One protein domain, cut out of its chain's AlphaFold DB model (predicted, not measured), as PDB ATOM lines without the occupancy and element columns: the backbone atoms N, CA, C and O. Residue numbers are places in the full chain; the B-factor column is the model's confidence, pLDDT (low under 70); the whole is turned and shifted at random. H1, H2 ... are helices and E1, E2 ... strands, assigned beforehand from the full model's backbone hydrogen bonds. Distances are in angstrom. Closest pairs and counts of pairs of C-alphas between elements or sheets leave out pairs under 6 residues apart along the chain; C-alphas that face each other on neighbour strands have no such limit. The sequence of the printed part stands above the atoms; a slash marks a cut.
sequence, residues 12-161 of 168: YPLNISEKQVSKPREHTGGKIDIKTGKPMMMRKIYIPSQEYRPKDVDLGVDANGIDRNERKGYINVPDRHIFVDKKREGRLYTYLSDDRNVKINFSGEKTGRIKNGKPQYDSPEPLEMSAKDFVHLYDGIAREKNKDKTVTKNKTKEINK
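What this domain is: This is residues 12 to 161 of the 168 residues of an uncharacterized protein of Coprobacillus sp. AM17-34 (UniProt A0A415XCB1). A strongly twisted four-stranded sheet, E2, E3, E5 and E8, and a two-stranded ribbon, E1 and E4, make a small body wrapped in long loops, with the short helix H1 packed on the ribbon. From this body the long helix H2 sticks out as a free arm with its residues 145 to 161, while the hairpin E6 and E7 lies at the far end of the length. The 150 printed residues run E1 to E8, then H1 and H2; the larger sheet has the order E2, E3, E5, E8, and the three sheets are antiparallel. The class is mixed, helices and strands, with 71 residues, under half, in named elements. The whole is loose, with a radius of gyration of the C-alphas of 19.2 A, and elongated, spanning 72 by 42 by 29 A.

How they stand to each other: In the largest sheet, E2, residues 41 to 46, and E3, residues 73 to 78, form a hairpin, with N 43 and O 77 at 2.9 A. E5, residues 102 to 106, is antiparallel to E3, with N 74 and O 105 at 2.8 A. E8, residues 127 to 129, is an edge strand beside E5, with N 102 and O 129 at 2.8 A. The pairing is staggered: E3 pairs with E5 over residues 73 to 74 and with E2 over 74 to 78. The sheet is only just strongly twisted, its C-alphas up to 4.1 A off the best plane. H1, residues 131 to 136, only grazes this sheet, with its residues 131 to 135. E1, residues 12 to 17, is antiparallel to E4, residues 91 to 97, with N 14 and O 94 at 2.9 A. The closest C-alphas of E1 and H1 are those of Leu 14 and Val 135, 5.9 A apart. E6, residues 110 to 115, and E7, residues 118 to 121, form a hairpin, with N 120 and O 113 at 2.8 A. H2, residues 140 to 161, meets H1 only through their link. Every O i to N i+4 pair is within hydrogen-bond range in H1, and 16 of 18 are in H2.

Where its parts are: E1 begins at C-alpha 12, (22.672, -0.054, 34.032). E2 is 16.4 A long, E3 17.0 A, E1 16.6 A and E4 20.2 A. H2 is 32.3 A long and ends at C-alpha 161, (2.058, 27.499, 55.546).

The domain as a whole: The C-alphas farthest apart, of Asn 116 and Lys 161, are 73.0 A apart. The printed part has no cut. The links E1 to E2, E2 to E3 and E3 to E4 are long. The pLDDT is under 70 in residues 140 to 161.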
ATOM      1  N   TYR A  12      23.042  -0.598  32.736       94.75
ATOM      2  CA  TYR A  12      22.672  -0.054  34.032       94.75
ATOM      3  C   TYR A  12      23.856   0.728  34.604       94.75
ATOM      4  O   TYR A  12      24.946   0.164  34.757       94.75
ATOM      5  N   PRO A  13      23.683   2.030  34.889       93.50
ATOM      6  CA  PRO A  13      24.721   2.821  35.522       93.50
ATOM      7  C   PRO A  13      24.864   2.407  36.985       93.50
ATOM      8  O   PRO A  13      23.891   2.378  37.737       93.50
ATOM      9  N   LEU A  14      26.097   2.149  37.399       94.31
ATOM     10  CA  LEU A  14      26.448   1.886  38.784       94.31
ATOM     11  C   LEU A  14      27.317   3.033  39.298       94.31
ATOM     12  O   LEU A  14      28.443   3.213  38.836       94.31
ATOM     13  N   ASN A  15      26.806   3.787  40.271       92.06
ATOM     14  CA  ASN A  15      27.529   4.880  40.919       92.06
ATOM     15  C   ASN A  15      28.133   4.401  42.241       92.06
ATOM     16  O   ASN A  15      27.412   3.918  43.112       92.06
ATOM     17  N   ILE A  16      29.439   4.585  42.425       91.75
ATOM     18  CA  ILE A  16      30.182   4.074  43.585       91.75
ATOM     19  C   ILE A  16      31.107   5.138  44.168       91.75
ATOM     20  O   ILE A  16      31.492   6.107  43.514       91.75
ATOM     21  N   SER A  17      31.444   4.989  45.446       90.81
ATOM     22  CA  SER A  17      32.530   5.756  46.058       90.81
ATOM     23  C   SER A  17      33.878   5.117  45.732       90.81
ATOM     24  O   SER A  17      33.980   3.894  45.667       90.81
ATOM     25  N   GLU A  18      34.936   5.922  45.639       91.25
ATOM     26  CA  GLU A  18      36.319   5.423  45.569       91.25
ATOM     27  C   GLU A  18      36.662   4.431  46.689       91.25
ATOM     28  O   GLU A  18      37.384   3.466  46.457       91.25
ATOM     29  N   LYS A  19      36.078   4.595  47.885       90.75
ATOM     30  CA  LYS A  19      36.275   3.677  49.023       90.75
ATOM     31  C   LYS A  19      35.748   2.261  48.761       90.75
ATOM     32  O   LYS A  19      36.183   1.313  49.410       90.75
ATOM     33  N   GLN A  20      34.811   2.115  47.826       92.88
ATOM     34  CA  GLN A  20      34.228   0.832  47.432       92.88
ATOM     35  C   GLN A  20      35.012   0.166  46.298       92.88
ATOM     36  O   GLN A  20      34.604  -0.891  45.822       92.88
ATOM     37  N   VAL A  21      36.130   0.745  45.859       95.44
ATOM     38  CA  VAL A  21      36.915   0.234  44.737       95.44
ATOM     39  C   VAL A  21      38.337  -0.070  45.193       95.44
ATOM     40  O   VAL A  21      38.972   0.712  45.896       95.44
ATOM     41  N   SER A  22      38.867  -1.233  44.818       95.88
ATOM     42  CA  SER A  22      40.266  -1.557  45.096       95.88
ATOM     43  C   SER A  22      41.221  -0.768  44.204       95.88
ATOM     44  O   SER A  22      40.865  -0.319  43.116       95.88
ATOM     45  N   LYS A  23      42.497  -0.721  44.598       94.44
ATOM     46  CA  LYS A  23      43.575  -0.387  43.659       94.44
ATOM     47  C   LYS A  23      43.544  -1.348  42.451       94.44
ATOM     48  O   LYS A  23      43.150  -2.509  42.634       94.44
ATOM     49  N   PRO A  24      43.947  -0.892  41.254       93.75
ATOM     50  CA  PRO A  24      44.071  -1.756  40.087       93.75
ATOM     51  C   PRO A  24      45.115  -2.842  40.336       93.75
ATOM     52  O   PRO A  24      46.146  -2.603  40.966       93.75
ATOM     53  N   ARG A  25      44.822  -4.054  39.868       93.12
ATOM     54  CA  ARG A  25      45.704  -5.220  39.934       93.12
ATOM     55  C   ARG A  25      45.639  -5.988  38.627       93.12
ATOM     56  O   ARG A  25      44.599  -5.994  37.974       93.12
ATOM     57  N   GLU A  26      46.726  -6.651  38.274       92.50
ATOM     58  CA  GLU A  26      46.751  -7.522  37.104       92.50
ATOM     59  C   GLU A  26      45.727  -8.653  37.246       92.50
ATOM     60  O   GLU A  26      45.506  -9.203  38.332       92.50
ATOM     61  N   HIS A  27      45.075  -8.992  36.138       87.62
ATOM     62  CA  HIS A  27      44.168 -10.126  36.082       87.62
ATOM     63  C   HIS A  27      44.932 -11.421  36.397       87.62
ATOM     64  O   HIS A  27      45.865 -11.779  35.686       87.62
ATOM     65  N   THR A  28      44.487 -12.181  37.401       79.62
ATOM     66  CA  THR A  28      45.189 -13.385  37.897       79.62
ATOM     67  C   THR A  28      45.459 -14.438  36.816       79.62
ATOM     68  O   THR A  28      46.484 -15.099  36.845       79.62
ATOM     69  N   GLY A  29      44.566 -14.570  35.832       81.44
ATOM     70  CA  GLY A  29      44.752 -15.459  34.676       81.44
ATOM     71  C   GLY A  29      45.595 -14.891  33.523       81.44
ATOM     72  O   GLY A  29      45.468 -15.396  32.415       81.44
ATOM     73  N   GLY A  30      46.347 -13.801  33.721       80.12
ATOM     74  CA  GLY A  30      47.283 -13.269  32.718       80.12
ATOM     75  C   GLY A  30      46.641 -12.721  31.439       80.12
ATOM     76  O   GLY A  30      47.258 -12.738  30.378       80.12
ATOM     77  N   LYS A  31      45.386 -12.256  31.502       85.88
ATOM     78  CA  LYS A  31      44.698 -11.717  30.319       85.88
ATOM     79  C   LYS A  31      45.380 -10.441  29.837       85.88
ATOM     80  O   LYS A  31      45.717  -9.590  30.654       85.88
ATOM     81  N   ILE A  32      45.502 -10.285  28.523       87.62
ATOM     82  CA  ILE A  32      46.044  -9.084  27.880       87.62
ATOM     83  C   ILE A  32      44.895  -8.176  27.434       87.62
ATOM     84  O   ILE A  32      43.874  -8.640  26.917       87.62
ATOM     85  N   ASP A  33      45.040  -6.871  27.645       82.94
ATOM     86  CA  ASP A  33      44.153  -5.881  27.050       82.94
ATOM     87  C   ASP A  33      44.490  -5.726  25.561       82.94
ATOM     88  O   ASP A  33      45.537  -5.201  25.192       82.94
ATOM     89  N   ILE A  34      43.559  -6.148  24.705       82.69
ATOM     90  CA  ILE A  34      43.698  -6.148  23.240       82.69
ATOM     91  C   ILE A  34      44.000  -4.747  22.676       82.69
ATOM     92  O   ILE A  34      44.652  -4.632  21.645       82.69
ATOM     93  N   LYS A  35      43.554  -3.669  23.337       83.12
ATOM     94  CA  LYS A  35      43.791  -2.297  22.865       83.12
ATOM     95  C   LYS A  35      45.197  -1.800  23.176       83.12
ATOM     96  O   LYS A  35      45.713  -0.973  22.436       83.12
ATOM     97  N   THR A  36      45.785  -2.233  24.291       84.81
ATOM     98  CA  THR A  36      47.066  -1.692  24.775       84.81
ATOM     99  C   THR A  36      48.222  -2.680  24.669       84.81
ATOM    100  O   THR A  36      49.369  -2.274  24.826       84.81
ATOM    101  N   GLY A  37      47.940  -3.968  24.448       86.12
ATOM    102  CA  GLY A  37      48.930  -5.047  24.450       86.12
ATOM    103  C   GLY A  37      49.522  -5.354  25.832       86.12
ATOM    104  O   GLY A  37      50.425  -6.177  25.939       86.12
ATOM    105  N   LYS A  38      49.035  -4.704  26.897       89.12
ATOM    106  CA  LYS A  38      49.541  -4.844  28.273       89.12
ATOM    107  C   LYS A  38      48.663  -5.789  29.100       89.12
ATOM    108  O   LYS A  38      47.505  -6.007  28.731       89.12
ATOM    109  N   PRO A  39      49.160  -6.318  30.236       90.62
ATOM    110  CA  PRO A  39      48.325  -7.045  31.185       90.62
ATOM    111  C   PRO A  39      47.050  -6.270  31.527       90.62
ATOM    112  O   PRO A  39      47.073  -5.071  31.811       90.62
ATOM    113  N   MET A  40      45.916  -6.960  31.466       92.06
ATOM    114  CA  MET A  40      44.616  -6.389  31.772       92.06
ATOM    115  C   MET A  40      44.548  -6.081  33.263       92.06
ATOM    116  O   MET A  40      44.591  -6.981  34.106       92.06
ATOM    117  N   MET A  41      44.387  -4.800  33.575       93.94
ATOM    118  CA  MET A  41      44.179  -4.344  34.941       93.94
ATOM    119  C   MET A  41      42.705  -4.482  35.315       93.94
ATOM    120  O   MET A  41      41.812  -4.050  34.584       93.94
ATOM    121  N   MET A  42      42.455  -5.064  36.479       95.06
ATOM    122  CA  MET A  42      41.139  -5.251  37.075       95.06
ATOM    123  C   MET A  42      41.075  -4.502  38.403       95.06
ATOM    124  O   MET A  42      42.051  -4.445  39.155       95.06
ATOM    125  N   ARG A  43      39.901  -3.973  38.737       96.06
ATOM    126  CA  ARG A  43      39.579  -3.510  40.089       96.06
ATOM    127  C   ARG A  43      38.440  -4.336  40.655       96.06
ATOM    128  O   ARG A  43      37.535  -4.752  39.932       96.06
ATOM    129  N   LYS A  44      38.476  -4.535  41.968       97.25
ATOM    130  CA  LYS A  44      37.336  -5.040  42.725       97.25
ATOM    131  C   LYS A  44      36.406  -3.876  43.026       97.25
ATOM    132  O   LYS A  44      36.869  -2.876  43.570       97.25
ATOM    133  N   ILE A  45      35.126  -4.024  42.715       97.44
ATOM    134  CA  ILE A  45      34.063  -3.151  43.217       97.44
ATOM    135  C   ILE A  45      33.346  -3.924  44.319       97.44
ATOM    136  O   ILE A  45      32.767  -4.975  44.054       97.44
ATOM    137  N   TYR A  46      33.438  -3.438  45.552       97.31
ATOM    138  CA  TYR A  46      32.833  -4.065  46.723       97.31
ATOM    139  C   TYR A  46      31.346  -3.723  46.808       97.31
ATOM    140  O   TYR A  46      30.962  -2.559  46.642       97.31
ATOM    141  N   ILE A  47      30.524  -4.735  47.087       95.75
ATOM    142  CA  ILE A  47      29.096  -4.537  47.361       95.75
ATOM    143  C   ILE A  47      28.907  -3.942  48.766       95.75
ATOM    144  O   ILE A  47      29.784  -4.116  49.620       95.75
ATOM    145  N   PRO A  48      27.802  -3.229  49.034       93.56
ATOM    146  CA  PRO A  48      27.499  -2.749  50.381       93.56
ATOM    147  C   PRO A  48      27.295  -3.914  51.367       93.56
ATOM    148  O   PRO A  48      26.791  -4.977  50.985       93.56
ATOM    149  N   SER A  49      27.662  -3.719  52.641       91.50
ATOM    150  CA  SER A  49      27.296  -4.662  53.711       91.50
ATOM    151  C   SER A  49      25.775  -4.741  53.848       91.50
ATOM    152  O   SER A  49      25.053  -3.871  53.359       91.50
ATOM    153  N   GLN A  50      25.283  -5.810  54.478       91.81
ATOM    154  CA  GLN A  50      23.850  -6.094  54.612       91.81
ATOM    155  C   GLN A  50      23.046  -4.899  55.133       91.81
ATOM    156  O   GLN A  50      22.015  -4.562  54.564       91.81
ATOM    157  N   GLU A  51      23.567  -4.198  56.139       88.69
ATOM    158  CA  GLU A  51      22.939  -3.016  56.745       88.69
ATOM    159  C   GLU A  51      22.752  -1.826  55.782       88.69
ATOM    160  O   GLU A  51      21.901  -0.974  56.015       88.69
ATOM    161  N   TYR A  52      23.523  -1.761  54.690       88.56
ATOM    162  CA  TYR A  52      23.454  -0.685  53.692       88.56
ATOM    163  C   TYR A  52      22.765  -1.105  52.387       88.56
ATOM    164  O   TYR A  52      22.688  -0.295  51.455       88.56
ATOM    165  N   ARG A  53      22.285  -2.350  52.294       91.19
ATOM    166  CA  ARG A  53      21.506  -2.861  51.157       91.19
ATOM    167  C   ARG A  53      20.004  -2.612  51.374       91.19
ATOM    168  O   ARG A  53      19.573  -2.389  52.506       91.19
ATOM    169  N   PRO A  54      19.179  -2.605  50.312       91.31
ATOM    170  CA  PRO A  54      17.726  -2.635  50.473       91.31
ATOM    171  C   PRO A  54      17.275  -3.845  51.307       91.31
ATOM    172  O   PRO A  54      17.860  -4.918  51.210       91.31
ATOM    173  N   LYS A  55      16.229  -3.675  52.129       89.62
ATOM    174  CA  LYS A  55      15.742  -4.721  53.054       89.62
ATOM    175  C   LYS A  55      15.185  -5.962  52.352       89.62
ATOM    176  O   LYS A  55      15.070  -7.008  52.973       89.62
ATOM    177  N   ASP A  56      14.798  -5.815  51.093       91.44
ATOM    178  CA  ASP A  56      14.304  -6.871  50.214       91.44
ATOM    179  C   ASP A  56      15.426  -7.670  49.536       91.44
ATOM    180  O   ASP A  56      15.151  -8.651  48.851       91.44
ATOM    181  N   VAL A  57      16.690  -7.286  49.736       93.81
ATOM    182  CA  VAL A  57      17.843  -8.002  49.191       93.81
ATOM    183  C   VAL A  57      18.369  -9.017  50.201       93.81
ATOM    184  O   VAL A  57      18.933  -8.650  51.233       93.81
ATOM    185  N   ASP A  58      18.310 -10.286  49.813       95.25
ATOM    186  CA  ASP A  58      18.975 -11.403  50.477       95.25
ATOM    187  C   ASP A  58      19.911 -12.114  49.480       95.25
ATOM    188  O   ASP A  58      19.506 -12.455  48.368       95.25
ATOM    189  N   LEU A  59      21.185 -12.299  49.849       96.88
ATOM    190  CA  LEU A  59      22.178 -13.011  49.023       96.88
ATOM    191  C   LEU A  59      22.185 -14.529  49.272       96.88
ATOM    192  O   LEU A  59      22.875 -15.269  48.557       96.88
ATOM    193  N   GLY A  60      21.412 -14.974  50.261       96.75
ATOM    194  CA  GLY A  60      21.199 -16.360  50.625       96.75
ATOM    195  C   GLY A  60      22.417 -17.054  51.226       96.75
ATOM    196  O   GLY A  60      23.535 -16.534  51.283       96.75
ATOM    197  N   VAL A  61      22.172 -18.292  51.634       97.62
ATOM    198  CA  VAL A  61      23.184 -19.239  52.099       97.62
ATOM    199  C   VAL A  61      23.620 -20.106  50.917       97.62
ATOM    200  O   VAL A  61      22.795 -20.485  50.081       97.62
ATOM    201  N   ASP A  62      24.917 -20.384  50.798       96.12
ATOM    202  CA  ASP A  62      25.436 -21.260  49.743       96.12
ATOM    203  C   ASP A  62      25.310 -22.760  50.071       96.12
ATOM    204  O   ASP A  62      24.878 -23.150  51.157       96.12
ATOM    205  N   ALA A  63      25.703 -23.623  49.128       93.75
ATOM    206  CA  ALA A  63      25.635 -25.075  49.302       93.75
ATOM    207  C   ALA A  63      26.517 -25.611  50.450       93.75
ATOM    208  O   ALA A  63      26.310 -26.733  50.910       93.75
ATOM    209  N   ASN A  64      27.478 -24.819  50.934       91.19
ATOM    210  CA  ASN A  64      28.356 -25.156  52.053       91.19
ATOM    211  C   ASN A  64      27.832 -24.619  53.396       91.19
ATOM    212  O   ASN A  64      28.524 -24.740  54.409       91.19
ATOM    213  N   GLY A  65      26.634 -24.024  53.423       94.25
ATOM    214  CA  GLY A  65      26.055 -23.432  54.627       94.25
ATOM    215  C   GLY A  65      26.631 -22.058  54.980       94.25
ATOM    216  O   GLY A  65      26.455 -21.608  56.110       94.25
ATOM    217  N   ILE A  66      27.332 -21.389  54.056       96.50
ATOM    218  CA  ILE A  66      27.925 -20.068  54.296       96.50
ATOM    219  C   ILE A  66      26.905 -18.983  53.944       96.50
ATOM    220  O   ILE A  66      26.485 -18.874  52.790       96.50
ATOM    221  N   ASP A  67      26.542 -18.148  54.921       96.94
ATOM    222  CA  ASP A  67      25.704 -16.970  54.682       96.94
ATOM    223  C   ASP A  67      26.493 -15.898  53.920       96.94
ATOM    224  O   ASP A  67      27.442 -15.289  54.424       96.94
ATOM    225  N   ARG A  68      26.097 -15.643  52.670       97.31
ATOM    226  CA  ARG A  68      26.760 -14.655  51.815       97.31
ATOM    227  C   ARG A  68      26.501 -13.220  52.273       97.31
ATOM    228  O   ARG A  68      27.255 -12.325  51.885       97.31
ATOM    229  N   ASN A  69      25.471 -12.968  53.084       96.56
ATOM    230  CA  ASN A  69      25.164 -11.632  53.588       96.56
ATOM    231  C   ASN A  69      26.202 -11.115  54.581       96.56
ATOM    232  O   ASN A  69      26.455  -9.906  54.612       96.56
ATOM    233  N   GLU A  70      26.827 -12.026  55.322       95.06
ATOM    234  CA  GLU A  70      27.877 -11.739  56.300       95.06
ATOM    235  C   GLU A  70      29.261 -11.598  55.645       95.06
ATOM    236  O   GLU A  70      30.229 -11.174  56.277       95.06
ATOM    237  N   ARG A  71      29.381 -11.916  54.349       95.44
ATOM    238  CA  ARG A  71      30.662 -11.959  53.639       95.44
ATOM    239  C   ARG A  71      30.952 -10.680  52.864       95.44
ATOM    240  O   ARG A  71      30.091 -10.038  52.261       95.44
ATOM    241  N   LYS A  72      32.244 -10.351  52.765       95.88
ATOM    242  CA  LYS A  72      32.720  -9.255  51.911       95.88
ATOM    243  C   LYS A  72      32.654  -9.649  50.431       95.88
ATOM    244  O   LYS A  72      33.583 -10.282  49.912       95.88
ATOM    245  N   GLY A  73      31.576  -9.236  49.766       97.56
ATOM    246  CA  GLY A  73      31.325  -9.456  48.340       97.56
ATOM    247  C   GLY A  73      31.957  -8.407  47.414       97.56
ATOM    248  O   GLY A  73      32.135  -7.242  47.783       97.56
ATOM    249  N   TYR A  74      32.312  -8.811  46.195       97.81
ATOM    250  CA  TYR A  74      32.848  -7.930  45.158       97.81
ATOM    251  C   TYR A  74      32.683  -8.491  43.742       97.81
ATOM    252  O   TYR A  74      32.675  -9.702  43.521       97.81
ATOM    253  N   ILE A  75      32.675  -7.593  42.760       97.31
ATOM    254  CA  ILE A  75      32.801  -7.932  41.337       97.31
ATOM    255  C   ILE A  75      34.171  -7.497  40.819       97.31
ATOM    256  O   ILE A  75      34.756  -6.539  41.325       97.31
ATOM    257  N   ASN A  76      34.693  -8.191  39.809       95.12
ATOM    258  CA  ASN A  76      35.908  -7.773  39.113       95.12
ATOM    259  C   ASN A  76      35.521  -7.025  37.836       95.12
ATOM    260  O   ASN A  76      34.865  -7.593  36.966       95.12
ATOM    261  N   VAL A  77      35.968  -5.778  37.703       94.50
ATOM    262  CA  VAL A  77      35.702  -4.937  36.529       94.50
ATOM    263  C   VAL A  77      37.028  -4.476  35.922       94.50
ATOM    264  O   VAL A  77      37.932  -4.106  36.679       94.50
ATOM    265  N   PRO A  78      37.183  -4.496  34.585       93.06
ATOM    266  CA  PRO A  78      38.350  -3.914  33.934       93.06
ATOM    267  C   PRO A  78      38.523  -2.448  34.327       93.06
ATOM    268  O   PRO A  78      37.567  -1.677  34.274       93.06
ATOM    269  N   ASP A  79      39.746  -2.055  34.676       93.06
ATOM    270  CA  ASP A  79      40.085  -0.699  35.128       93.06
ATOM    271  C   ASP A  79      39.576   0.376  34.158       93.06
ATOM    272  O   ASP A  79      38.911   1.326  34.559       93.06
ATOM    273  N   ARG A  80      39.760   0.135  32.857       90.62
ATOM    274  CA  ARG A  80      39.303   1.010  31.767       90.62
ATOM    275  C   ARG A  80      37.783   1.208  31.671       90.62
ATOM    276  O   ARG A  80      37.337   2.038  30.887       90.62
ATOM    277  N   HIS A  81      36.984   0.400  32.367       93.06
ATOM    278  CA  HIS A  81      35.523   0.522  32.411       93.06
ATOM    279  C   HIS A  81      35.038   1.222  33.692       93.06
ATOM    280  O   HIS A  81      33.831   1.287  33.928       93.06
ATOM    281  N   ILE A  82      35.951   1.729  34.523       94.88
ATOM    282  CA  ILE A  82      35.639   2.517  35.713       94.88
ATOM    283  C   ILE A  82      36.049   3.959  35.438       94.88
ATOM    284  O   ILE A  82      37.204   4.254  35.143       94.88
ATOM    285  N   PHE A  83      35.088   4.863  35.549       95.31
ATOM    286  CA  PHE A  83      35.244   6.262  35.183       95.31
ATOM    287  C   PHE A  83      35.134   7.149  36.417       95.31
ATOM    288  O   PHE A  83      34.372   6.852  37.336       95.31
ATOM    289  N   VAL A  84      35.875   8.256  36.426       93.94
ATOM    290  CA  VAL A  84      35.775   9.282  37.470       93.94
ATOM    291  C   VAL A  84      34.620  10.227  37.149       93.94
ATOM    292  O   VAL A  84      34.515  10.729  36.024       93.94
ATOM    293  N   ASP A  85      33.759  10.496  38.130       90.88
ATOM    294  CA  ASP A  85      32.747  11.544  38.025       90.88
ATOM    295  C   ASP A  85      33.412  12.914  38.200       90.88
ATOM    296  O   ASP A  85      33.714  13.360  39.305       90.88
ATOM    297  N   LYS A  86      33.614  13.619  37.084       90.31
ATOM    298  CA  LYS A  86      34.240  14.950  37.073       90.31
ATOM    299  C   LYS A  86      33.440  16.015  37.831       90.31
ATOM    300  O   LYS A  86      33.980  17.080  38.104       90.31
ATOM    301  N   LYS A  87      32.160  15.774  38.131       89.44
ATOM    302  CA  LYS A  87      31.292  16.724  38.844       89.44
ATOM    303  C   LYS A  87      31.239  16.459  40.346       89.44
ATOM    304  O   LYS A  87      30.741  17.308  41.083       89.44
ATOM    305  N   ARG A  88      31.671  15.282  40.806       84.94
ATOM    306  CA  ARG A  88      31.573  14.864  42.207       84.94
ATOM    307  C   ARG A  88      32.862  14.181  42.633       84.94
ATOM    308  O   ARG A  88      33.100  13.024  42.306       84.94
ATOM    309  N   GLU A  89      33.658  14.893  43.416       88.44
ATOM    310  CA  GLU A  89      34.902  14.362  43.968       88.44
ATOM    311  C   GLU A  89      34.665  13.063  44.764       88.44
ATOM    312  O   GLU A  89      33.651  12.900  45.453       88.44
ATOM    313  N   GLY A  90      35.583  12.102  44.626       88.06
ATOM    314  CA  GLY A  90      35.502  10.806  45.300       88.06
ATOM    315  C   GLY A  90      34.416   9.862  44.764       88.06
ATOM    316  O   GLY A  90      34.120   8.837  45.402       88.06
ATOM    317  N   ARG A  91      33.781  10.194  43.629       91.69
ATOM    318  CA  ARG A  91      32.771   9.363  42.962       91.69
ATOM    319  C   ARG A  91      33.292   8.783  41.660       91.69
ATOM    320  O   ARG A  91      33.888   9.462  40.829       91.69
ATOM    321  N   LEU A  92      32.997   7.504  41.488       94.75
ATOM    322  CA  LEU A  92      33.272   6.744  40.287       94.75
ATOM    323  C   LEU A  92      31.959   6.181  39.744       94.75
ATOM    324  O   LEU A  92      30.971   6.048  40.473       94.75
ATOM    325  N   TYR A  93      31.962   5.802  38.475       94.94
ATOM    326  CA  TYR A  93      30.853   5.082  37.871       94.94
ATOM    327  C   TYR A  93      31.337   4.031  36.875       94.94
ATOM    328  O   TYR A  93      32.435   4.108  36.322       94.94
ATOM    329  N   THR A  94      30.498   3.027  36.653       96.38
ATOM    330  CA  THR A  94      30.665   2.023  35.602       96.38
ATOM    331  C   THR A  94      29.302   1.672  35.010       96.38
ATOM    332  O   THR A  94      28.266   2.120  35.506       96.38
ATOM    333  N   TYR A  95      29.300   0.881  33.944       95.25
ATOM    334  CA  TYR A  95      28.091   0.416  33.280       95.25
ATOM    335  C   TYR A  95      28.088  -1.103  33.245       95.25
ATOM    336  O   TYR A  95      29.016  -1.718  32.716       95.25
ATOM    337  N   LEU A  96      27.031  -1.694  33.788       94.81
ATOM    338  CA  LEU A  96      26.797  -3.131  33.747       94.81
ATOM    339  C   LEU A  96      25.804  -3.430  32.632       94.81
ATOM    340  O   LEU A  96      24.795  -2.745  32.495       94.81
ATOM    341  N   SER A  97      26.126  -4.410  31.801       92.12
ATOM    342  CA  SER A  97      25.343  -4.748  30.617       92.12
ATOM    343  C   SER A  97      24.328  -5.840  30.945       92.12
ATOM    344  O   SER A  97      24.664  -6.775  31.662       92.12
ATOM    345  N   ASP A  98      23.101  -5.718  30.436       91.06
ATOM    346  CA  ASP A  98      22.005  -6.677  30.678       91.06
ATOM    347  C   ASP A  98      22.189  -8.007  29.931       91.06
ATOM    348  O   ASP A  98      21.520  -8.987  30.225       91.06
ATOM    349  N   ASP A  99      23.104  -8.057  28.958       90.56
ATOM    350  CA  ASP A  99      23.420  -9.265  28.183       90.56
ATOM    351  C   ASP A  99      24.227 -10.307  28.975       90.56
ATOM    352  O   ASP A  99      24.505 -11.394  28.465       90.56
ATOM    353  N   ARG A 100      24.658  -9.980  30.200       88.06
ATOM    354  CA  ARG A 100      25.483 -10.854  31.039       88.06
ATOM    355  C   ARG A 100      25.069 -10.760  32.494       88.06
ATOM    356  O   ARG A 100      24.935  -9.670  33.049       88.06
ATOM    357  N   ASN A 101      25.006 -11.917  33.142       95.00
ATOM    358  CA  ASN A 101      24.914 -11.963  34.591       95.00
ATOM    359  C   ASN A 101      26.183 -11.396  35.230       95.00
ATOM    360  O   ASN A 101      27.314 -11.602  34.772       95.00
ATOM    361  N   VAL A 102      25.982 -10.682  36.327       97.00
ATOM    362  CA  VAL A 102      27.038 -10.149  37.168       97.00
ATOM    363  C   VAL A 102      27.403 -11.204  38.201       97.00
ATOM    364  O   VAL A 102      26.578 -11.599  39.021       97.00
ATOM    365  N   LYS A 103      28.664 -11.638  38.176       97.62
ATOM    366  CA  LYS A 103      29.208 -12.611  39.125       97.62
ATOM    367  C   LYS A 103      29.815 -11.923  40.344       97.62
ATOM    368  O   LYS A 103      30.907 -11.347  40.262       97.62
ATOM    369  N   ILE A 104      29.138 -12.036  41.479       98.19
ATOM    370  CA  ILE A 104      29.613 -11.603  42.791       98.19
ATOM    371  C   ILE A 104      30.490 -12.703  43.378       98.19
ATOM    372  O   ILE A 104      30.064 -13.843  43.535       98.19
ATOM    373  N   ASN A 105      31.725 -12.355  43.718       97.62
ATOM    374  CA  ASN A 105      32.637 -13.225  44.451       97.62
ATOM    375  C   ASN A 105      32.656 -12.791  45.913       97.62
ATOM    376  O   ASN A 105      32.575 -11.599  46.203       97.62
ATOM    377  N   PHE A 106      32.845 -13.739  46.819       97.56
ATOM    378  CA  PHE A 106      32.888 -13.478  48.252       97.56
ATOM    379  C   PHE A 106      34.267 -13.824  48.800       97.56
ATOM    380  O   PHE A 106      34.980 -14.680  48.276       97.56
ATOM    381  N   SER A 107      34.694 -13.074  49.810       94.56
ATOM    382  CA  SER A 107      35.962 -13.340  50.488       94.56
ATOM    383  C   SER A 107      35.768 -14.488  51.468       94.56
ATOM    384  O   SER A 107      34.824 -14.446  52.249       94.56
ATOM    385  N   GLY A 108      36.663 -15.474  51.432       94.44
ATOM    386  CA  GLY A 108      36.687 -16.522  52.444       94.44
ATOM    387  C   GLY A 108      37.233 -16.011  53.777       94.44
ATOM    388  O   GLY A 108      38.061 -15.094  53.826       94.44
ATOM    389  N   GLU A 109      36.792 -16.634  54.855       94.06
ATOM    390  CA  GLU A 109      37.204 -16.392  56.229       94.06
ATOM    391  C   GLU A 109      38.000 -17.570  56.782       94.06
ATOM    392  O   GLU A 109      37.952 -18.691  56.277       94.06
ATOM    393  N   LYS A 110      38.801 -17.308  57.818       92.94
ATOM    394  CA  LYS A 110      39.632 -18.347  58.429       92.94
ATOM    395  C   LYS A 110      38.739 -19.367  59.130       92.94
ATOM    396  O   LYS A 110      37.988 -19.018  60.028       92.94
ATOM    397  N   THR A 111      38.939 -20.641  58.818       90.19
ATOM    398  CA  THR A 111      38.237 -21.770  59.459       90.19
ATOM    399  C   THR A 111      38.789 -22.135  60.843       90.19
ATOM    400  O   THR A 111      38.310 -23.069  61.477       90.19
ATOM    401  N   GLY A 112      39.873 -21.482  61.277       88.62
ATOM    402  CA  GLY A 112      40.649 -21.870  62.461       88.62
ATOM    403  C   GLY A 112      41.596 -23.060  62.241       88.62
ATOM    404  O   GLY A 112      42.452 -23.317  63.082       88.62
ATOM    405  N   ARG A 113      41.507 -23.758  61.101       91.19
ATOM    406  CA  ARG A 113      42.393 -24.880  60.756       91.19
ATOM    407  C   ARG A 113      43.662 -24.401  60.050       91.19
ATOM    408  O   ARG A 113      43.669 -23.371  59.374       91.19
ATOM    409  N   ILE A 114      44.731 -25.184  60.168       91.62
ATOM    410  CA  ILE A 114      45.993 -24.985  59.443       91.62
ATOM    411  C   ILE A 114      46.178 -26.157  58.479       91.62
ATOM    412  O   ILE A 114      46.059 -27.313  58.875       91.62
ATOM    413  N   LYS A 115      46.493 -25.867  57.214       88.50
ATOM    414  CA  LYS A 115      46.810 -26.861  56.182       88.50
ATOM    415  C   LYS A 115      48.109 -26.457  55.491       88.50
ATOM    416  O   LYS A 115      48.231 -25.332  55.014       88.50
ATOM    417  N   ASN A 116      49.089 -27.359  55.453       89.75
ATOM    418  CA  ASN A 116      50.424 -27.116  54.880       89.75
ATOM    419  C   ASN A 116      51.102 -25.847  55.436       89.75
ATOM    420  O   ASN A 116      51.623 -25.026  54.682       89.75
ATOM    421  N   GLY A 117      51.022 -25.646  56.756       89.56
ATOM    422  CA  GLY A 117      51.603 -24.481  57.435       89.56
ATOM    423  C   GLY A 117      50.906 -23.145  57.146       89.56
ATOM    424  O   GLY A 117      51.396 -22.102  57.572       89.56
ATOM    425  N   LYS A 118      49.770 -23.143  56.435       91.31
ATOM    426  CA  LYS A 118      48.999 -21.937  56.113       91.31
ATOM    427  C   LYS A 118      47.595 -22.007  56.722       91.31
ATOM    428  O   LYS A 118      47.018 -23.096  56.773       91.31
ATOM    429  N   PRO A 119      47.017 -20.873  57.164       92.56
ATOM    430  CA  PRO A 119      45.621 -20.833  57.582       92.56
ATOM    431  C   PRO A 119      44.709 -21.321  56.456       92.56
ATOM    432  O   PRO A 119      44.843 -20.890  55.309       92.56
ATOM    433  N   GLN A 120      43.786 -22.216  56.790       93.50
ATOM    434  CA  GLN A 120      42.747 -22.666  55.880       93.50
ATOM    435  C   GLN A 120      41.582 -21.678  55.918       93.50
ATOM    436  O   GLN A 120      41.085 -21.325  56.992       93.50
ATOM    437  N   TYR A 121      41.133 -21.275  54.736       94.00
ATOM    438  CA  TYR A 121      39.967 -20.424  54.552       94.00
ATOM    439  C   TYR A 121      38.784 -21.264  54.070       94.00
ATOM    440  O   TYR A 121      38.990 -22.283  53.403       94.00
ATOM    441  N   ASP A 122      37.569 -20.856  54.430       94.56
ATOM    442  CA  ASP A 122      36.371 -21.343  53.757       94.56
ATOM    443  C   ASP A 122      36.337 -20.809  52.312       94.56
ATOM    444  O   ASP A 122      37.170 -19.994  51.893       94.56
ATOM    445  N   SER A 123      35.424 -21.340  51.505       93.38
ATOM    446  CA  SER A 123      35.333 -20.999  50.087       93.38
ATOM    447  C   SER A 123      33.877 -20.747  49.721       93.38
ATOM    448  O   SER A 123      33.232 -21.652  49.193       93.38
ATOM    449  N   PRO A 124      33.357 -19.537  49.994       96.50
ATOM    450  CA  PRO A 124      31.977 -19.220  49.679       96.50
ATOM    451  C   PRO A 124      31.753 -19.232  48.166       96.50
ATOM    452  O   PRO A 124      32.561 -18.692  47.396       96.50
ATOM    453  N   GLU A 125      30.650 -19.829  47.733       97.56
ATOM    454  CA  GLU A 125      30.314 -19.906  46.317       97.56
ATOM    455  C   GLU A 125      29.922 -18.530  45.762       97.56
ATOM    456  O   GLU A 125      29.228 -17.753  46.433       97.56
ATOM    457  N   PRO A 126      30.338 -18.206  44.525       97.31
ATOM    458  CA  PRO A 126      29.922 -16.974  43.882       97.31
ATOM    459  C   PRO A 126      28.412 -16.970  43.617       97.31
ATOM    460  O   PRO A 126      27.810 -18.009  43.360       97.31
ATOM    461  N   LEU A 127      27.824 -15.776  43.618       97.75
ATOM    462  CA  LEU A 127      26.422 -15.553  43.273       97.75
ATOM    463  C   LEU A 127      26.344 -14.837  41.928       97.75
ATOM    464  O   LEU A 127      27.043 -13.845  41.709       97.75
ATOM    465  N   GLU A 128      25.483 -15.317  41.040       97.38
ATOM    466  CA  GLU A 128      25.179 -14.654  39.776       97.38
ATOM    467  C   GLU A 128      23.796 -14.011  39.841       97.38
ATOM    468  O   GLU A 128      22.847 -14.608  40.341       97.38
ATOM    469  N   MET A 129      23.685 -12.782  39.345       97.00
ATOM    470  CA  MET A 129      22.414 -12.063  39.252       97.00
ATOM    471  C   MET A 129      22.404 -11.123  38.051       97.00
ATOM    472  O   MET A 129      23.451 -10.856  37.455       97.00
ATOM    473  N   SER A 130      21.230 -10.605  37.699       96.94
ATOM    474  CA  SER A 130      21.110  -9.644  36.606       96.94
ATOM    475  C   SER A 130      21.861  -8.341  36.916       96.94
ATOM    476  O   SER A 130      22.076  -7.973  38.076       96.94
ATOM    477  N   ALA A 131      22.240  -7.596  35.875       96.00
ATOM    478  CA  ALA A 131      22.841  -6.273  36.048       96.00
ATOM    479  C   ALA A 131      21.904  -5.306  36.791       96.00
ATOM    480  O   ALA A 131      22.363  -4.495  37.597       96.00
ATOM    481  N   LYS A 132      20.593  -5.419  36.548       95.31
ATOM    482  CA  LYS A 132      19.561  -4.628  37.219       95.31
ATOM    483  C   LYS A 132      19.538  -4.893  38.727       95.31
ATOM    484  O   LYS A 132      19.597  -3.940  39.502       95.31
ATOM    485  N   ASP A 133      19.506  -6.160  39.132       95.88
ATOM    486  CA  ASP A 133      19.460  -6.546  40.548       95.88
ATOM    487  C   ASP A 133      20.776  -6.208  41.253       95.88
ATOM    488  O   ASP A 133      20.778  -5.735  42.389       95.88
ATOM    489  N   PHE A 134      21.904  -6.335  40.549       96.56
ATOM    490  CA  PHE A 134      23.195  -5.927  41.092       96.56
ATOM    491  C   PHE A 134      23.246  -4.427  41.407       96.56
ATOM    492  O   PHE A 134      23.746  -4.031  42.460       96.56
ATOM    493  N   VAL A 135      22.741  -3.568  40.513       95.00
ATOM    494  CA  VAL A 135      22.678  -2.123  40.789       95.00
ATOM    495  C   VAL A 135      21.755  -1.839  41.973       95.00
ATOM    496  O   VAL A 135      22.094  -0.993  42.801       95.00
ATOM    497  N   HIS A 136      20.660  -2.594  42.113       94.25
ATOM    498  CA  HIS A 136      19.728  -2.445  43.229       94.25
ATOM    499  C   HIS A 136      20.392  -2.635  44.604       94.25
ATOM    500  O   HIS A 136      20.019  -1.955  45.559       94.25
ATOM    501  N   LEU A 137      21.464  -3.437  44.706       94.19
ATOM    502  CA  LEU A 137      22.261  -3.572  45.938       94.19
ATOM    503  C   LEU A 137      22.721  -2.216  46.508       94.19
ATOM    504  O   LEU A 137      22.903  -2.085  47.717       94.19
ATOM    505  N   TYR A 138      22.915  -1.207  45.655       91.75
ATOM    506  CA  TYR A 138      23.423   0.116  46.023       91.75
ATOM    507  C   TYR A 138      22.317   1.146  46.308       91.75
ATOM    508  O   TYR A 138      22.622   2.262  46.739       91.75
ATOM    509  N   ASP A 139      21.041   0.784  46.143       86.88
ATOM    510  CA  ASP A 139      19.902   1.681  46.377       86.88
ATOM    511  C   ASP A 139      19.601   1.902  47.873       86.88
ATOM    512  O   ASP A 139      18.912   2.862  48.234       86.88
ATOM    513  N   GLY A 140      20.143   1.063  48.768       67.56
ATOM    514  CA  GLY A 140      19.869   1.118  50.211       67.56
ATOM    515  C   GLY A 140      20.240   2.464  50.851       67.56
ATOM    516  O   GLY A 140      19.411   3.089  51.516       67.56
ATOM    517  N   ILE A 141      21.425   3.006  50.540       59.44
ATOM    518  CA  ILE A 141      21.856   4.337  51.023       59.44
ATOM    519  C   ILE A 141      20.987   5.467  50.438       59.44
ATOM    520  O   ILE A 141      20.817   6.519  51.066       59.44
ATOM    521  N   ALA A 142      20.423   5.279  49.240       54.72
ATOM    522  CA  ALA A 142      19.581   6.279  48.593       54.72
ATOM    523  C   ALA A 142      18.190   6.383  49.243       54.72
ATOM    524  O   ALA A 142      17.616   7.470  49.235       54.72
ATOM    525  N   ARG A 143      17.649   5.313  49.845       51.41
ATOM    526  CA  ARG A 143      16.328   5.355  50.501       51.41
ATOM    527  C   ARG A 143      16.351   5.973  51.901       51.41
ATOM    528  O   ARG A 143      15.441   6.744  52.204       51.41
ATOM    529  N   GLU A 144      17.373   5.737  52.722       51.69
ATOM    530  CA  GLU A 144      17.410   6.307  54.084       51.69
ATOM    531  C   GLU A 144      17.726   7.808  54.090       51.69
ATOM    532  O   GLU A 144      16.978   8.599  54.663       51.69
ATOM    533  N   LYS A 145      18.733   8.255  53.324       51.75
ATOM    534  CA  LYS A 145      19.059   9.694  53.229       51.75
ATOM    535  C   LYS A 145      17.985  10.520  52.518       51.75
ATOM    536  O   LYS A 145      17.908  11.730  52.738       51.75
ATOM    537  N   ASN A 146      17.169   9.901  51.661       49.78
ATOM    538  CA  ASN A 146      16.033  10.582  51.047       49.78
ATOM    539  C   ASN A 146      14.800  10.586  51.957       49.78
ATOM    540  O   ASN A 146      14.090  11.588  51.937       49.78
ATOM    541  N   LYS A 147      14.557   9.576  52.806       48.34
ATOM    542  CA  LYS A 147      13.478   9.651  53.809       48.34
ATOM    543  C   LYS A 147      13.677  10.841  54.748       48.34
ATOM    544  O   LYS A 147      12.778  11.675  54.837       48.34
ATOM    545  N   ASP A 148      14.871  11.011  55.311       47.47
ATOM    546  CA  ASP A 148      15.136  12.120  56.237       47.47
ATOM    547  C   ASP A 148      15.038  13.491  55.556       47.47
ATOM    548  O   ASP A 148      14.431  14.422  56.089       47.47
ATOM    549  N   LYS A 149      15.543  13.629  54.323       47.41
ATOM    550  CA  LYS A 149      15.448  14.893  53.570       47.41
ATOM    551  C   LYS A 149      14.025  15.242  53.144       47.41
ATOM    552  O   LYS A 149      13.689  16.426  53.103       47.41
ATOM    553  N   THR A 150      13.193  14.249  52.826       45.53
ATOM    554  CA  THR A 150      11.798  14.475  52.410       45.53
ATOM    555  C   THR A 150      10.916  14.799  53.617       45.53
ATOM    556  O   THR A 150      10.123  15.735  53.548       45.53
ATOM    557  N   VAL A 151      11.127  14.126  54.756       48.97
ATOM    558  CA  VAL A 151      10.456  14.442  56.031       48.97
ATOM    559  C   VAL A 151      10.836  15.841  56.520       48.97
ATOM    560  O   VAL A 151       9.959  16.615  56.901       48.97
ATOM    561  N   THR A 152      12.118  16.212  56.439       48.59
ATOM    562  CA  THR A 152      12.575  17.545  56.860       48.59
ATOM    563  C   THR A 152      12.007  18.639  55.951       48.59
ATOM    564  O   THR A 152      11.458  19.614  56.451       48.59
ATOM    565  N   LYS A 153      12.033  18.463  54.617       48.16
ATOM    566  CA  LYS A 153      11.438  19.429  53.670       48.16
ATOM    567  C   LYS A 153       9.926  19.590  53.835       48.16
ATOM    568  O   LYS A 153       9.431  20.703  53.667       48.16
ATOM    569  N   ASN A 154       9.201  18.511  54.127       51.06
ATOM    570  CA  ASN A 154       7.749  18.569  54.296       51.06
ATOM    571  C   ASN A 154       7.368  19.266  55.611       51.06
ATOM    572  O   ASN A 154       6.536  20.168  55.571       51.06
ATOM    573  N   LYS A 155       8.076  18.992  56.721       51.78
ATOM    574  CA  LYS A 155       7.910  19.742  57.981       51.78
ATOM    575  C   LYS A 155       8.187  21.240  57.821       51.78
ATOM    576  O   LYS A 155       7.425  22.058  58.321       51.78
ATOM    577  N   THR A 156       9.235  21.633  57.092       52.19
ATOM    578  CA  THR A 156       9.525  23.063  56.863       52.19
ATOM    579  C   THR A 156       8.466  23.745  55.985       52.19
ATOM    580  O   THR A 156       8.186  24.927  56.169       52.19
ATOM    581  N   LYS A 157       7.853  23.020  55.038       54.06
ATOM    582  CA  LYS A 157       6.761  23.550  54.204       54.06
ATOM    583  C   LYS A 157       5.439  23.694  54.962       54.06
ATOM    584  O   LYS A 157       4.715  24.643  54.676       54.06
ATOM    585  N   GLU A 158       5.129  22.796  55.894       55.91
ATOM    586  CA  GLU A 158       3.924  22.886  56.734       55.91
ATOM    587  C   GLU A 158       4.016  24.048  57.732       55.91
ATOM    588  O   GLU A 158       3.129  24.897  57.752       55.91
ATOM    589  N   ILE A 159       5.151  24.198  58.429       58.53
ATOM    590  CA  ILE A 159       5.381  25.309  59.375       58.53
ATOM    591  C   ILE A 159       5.305  26.680  58.675       58.53
ATOM    592  O   ILE A 159       4.789  27.649  59.229       58.53
ATOM    593  N   ASN A 160       5.798  26.779  57.436       57.44
ATOM    594  CA  ASN A 160       5.728  28.023  56.665       57.44
ATOM    595  C   ASN A 160       4.335  28.302  56.078       57.44
ATOM    596  O   ASN A 160       4.052  29.454  55.761       57.44
ATOM    597  N   LYS A 161       3.464  27.293  55.933       55.91
ATOM    598  CA  LYS A 161       2.058  27.499  55.546       55.91
ATOM    599  C   LYS A 161       1.210  27.981  56.721       55.91
ATOM    600  O   LYS A 161       0.416  28.894  56.526       55.91
TER     601      LYS A 161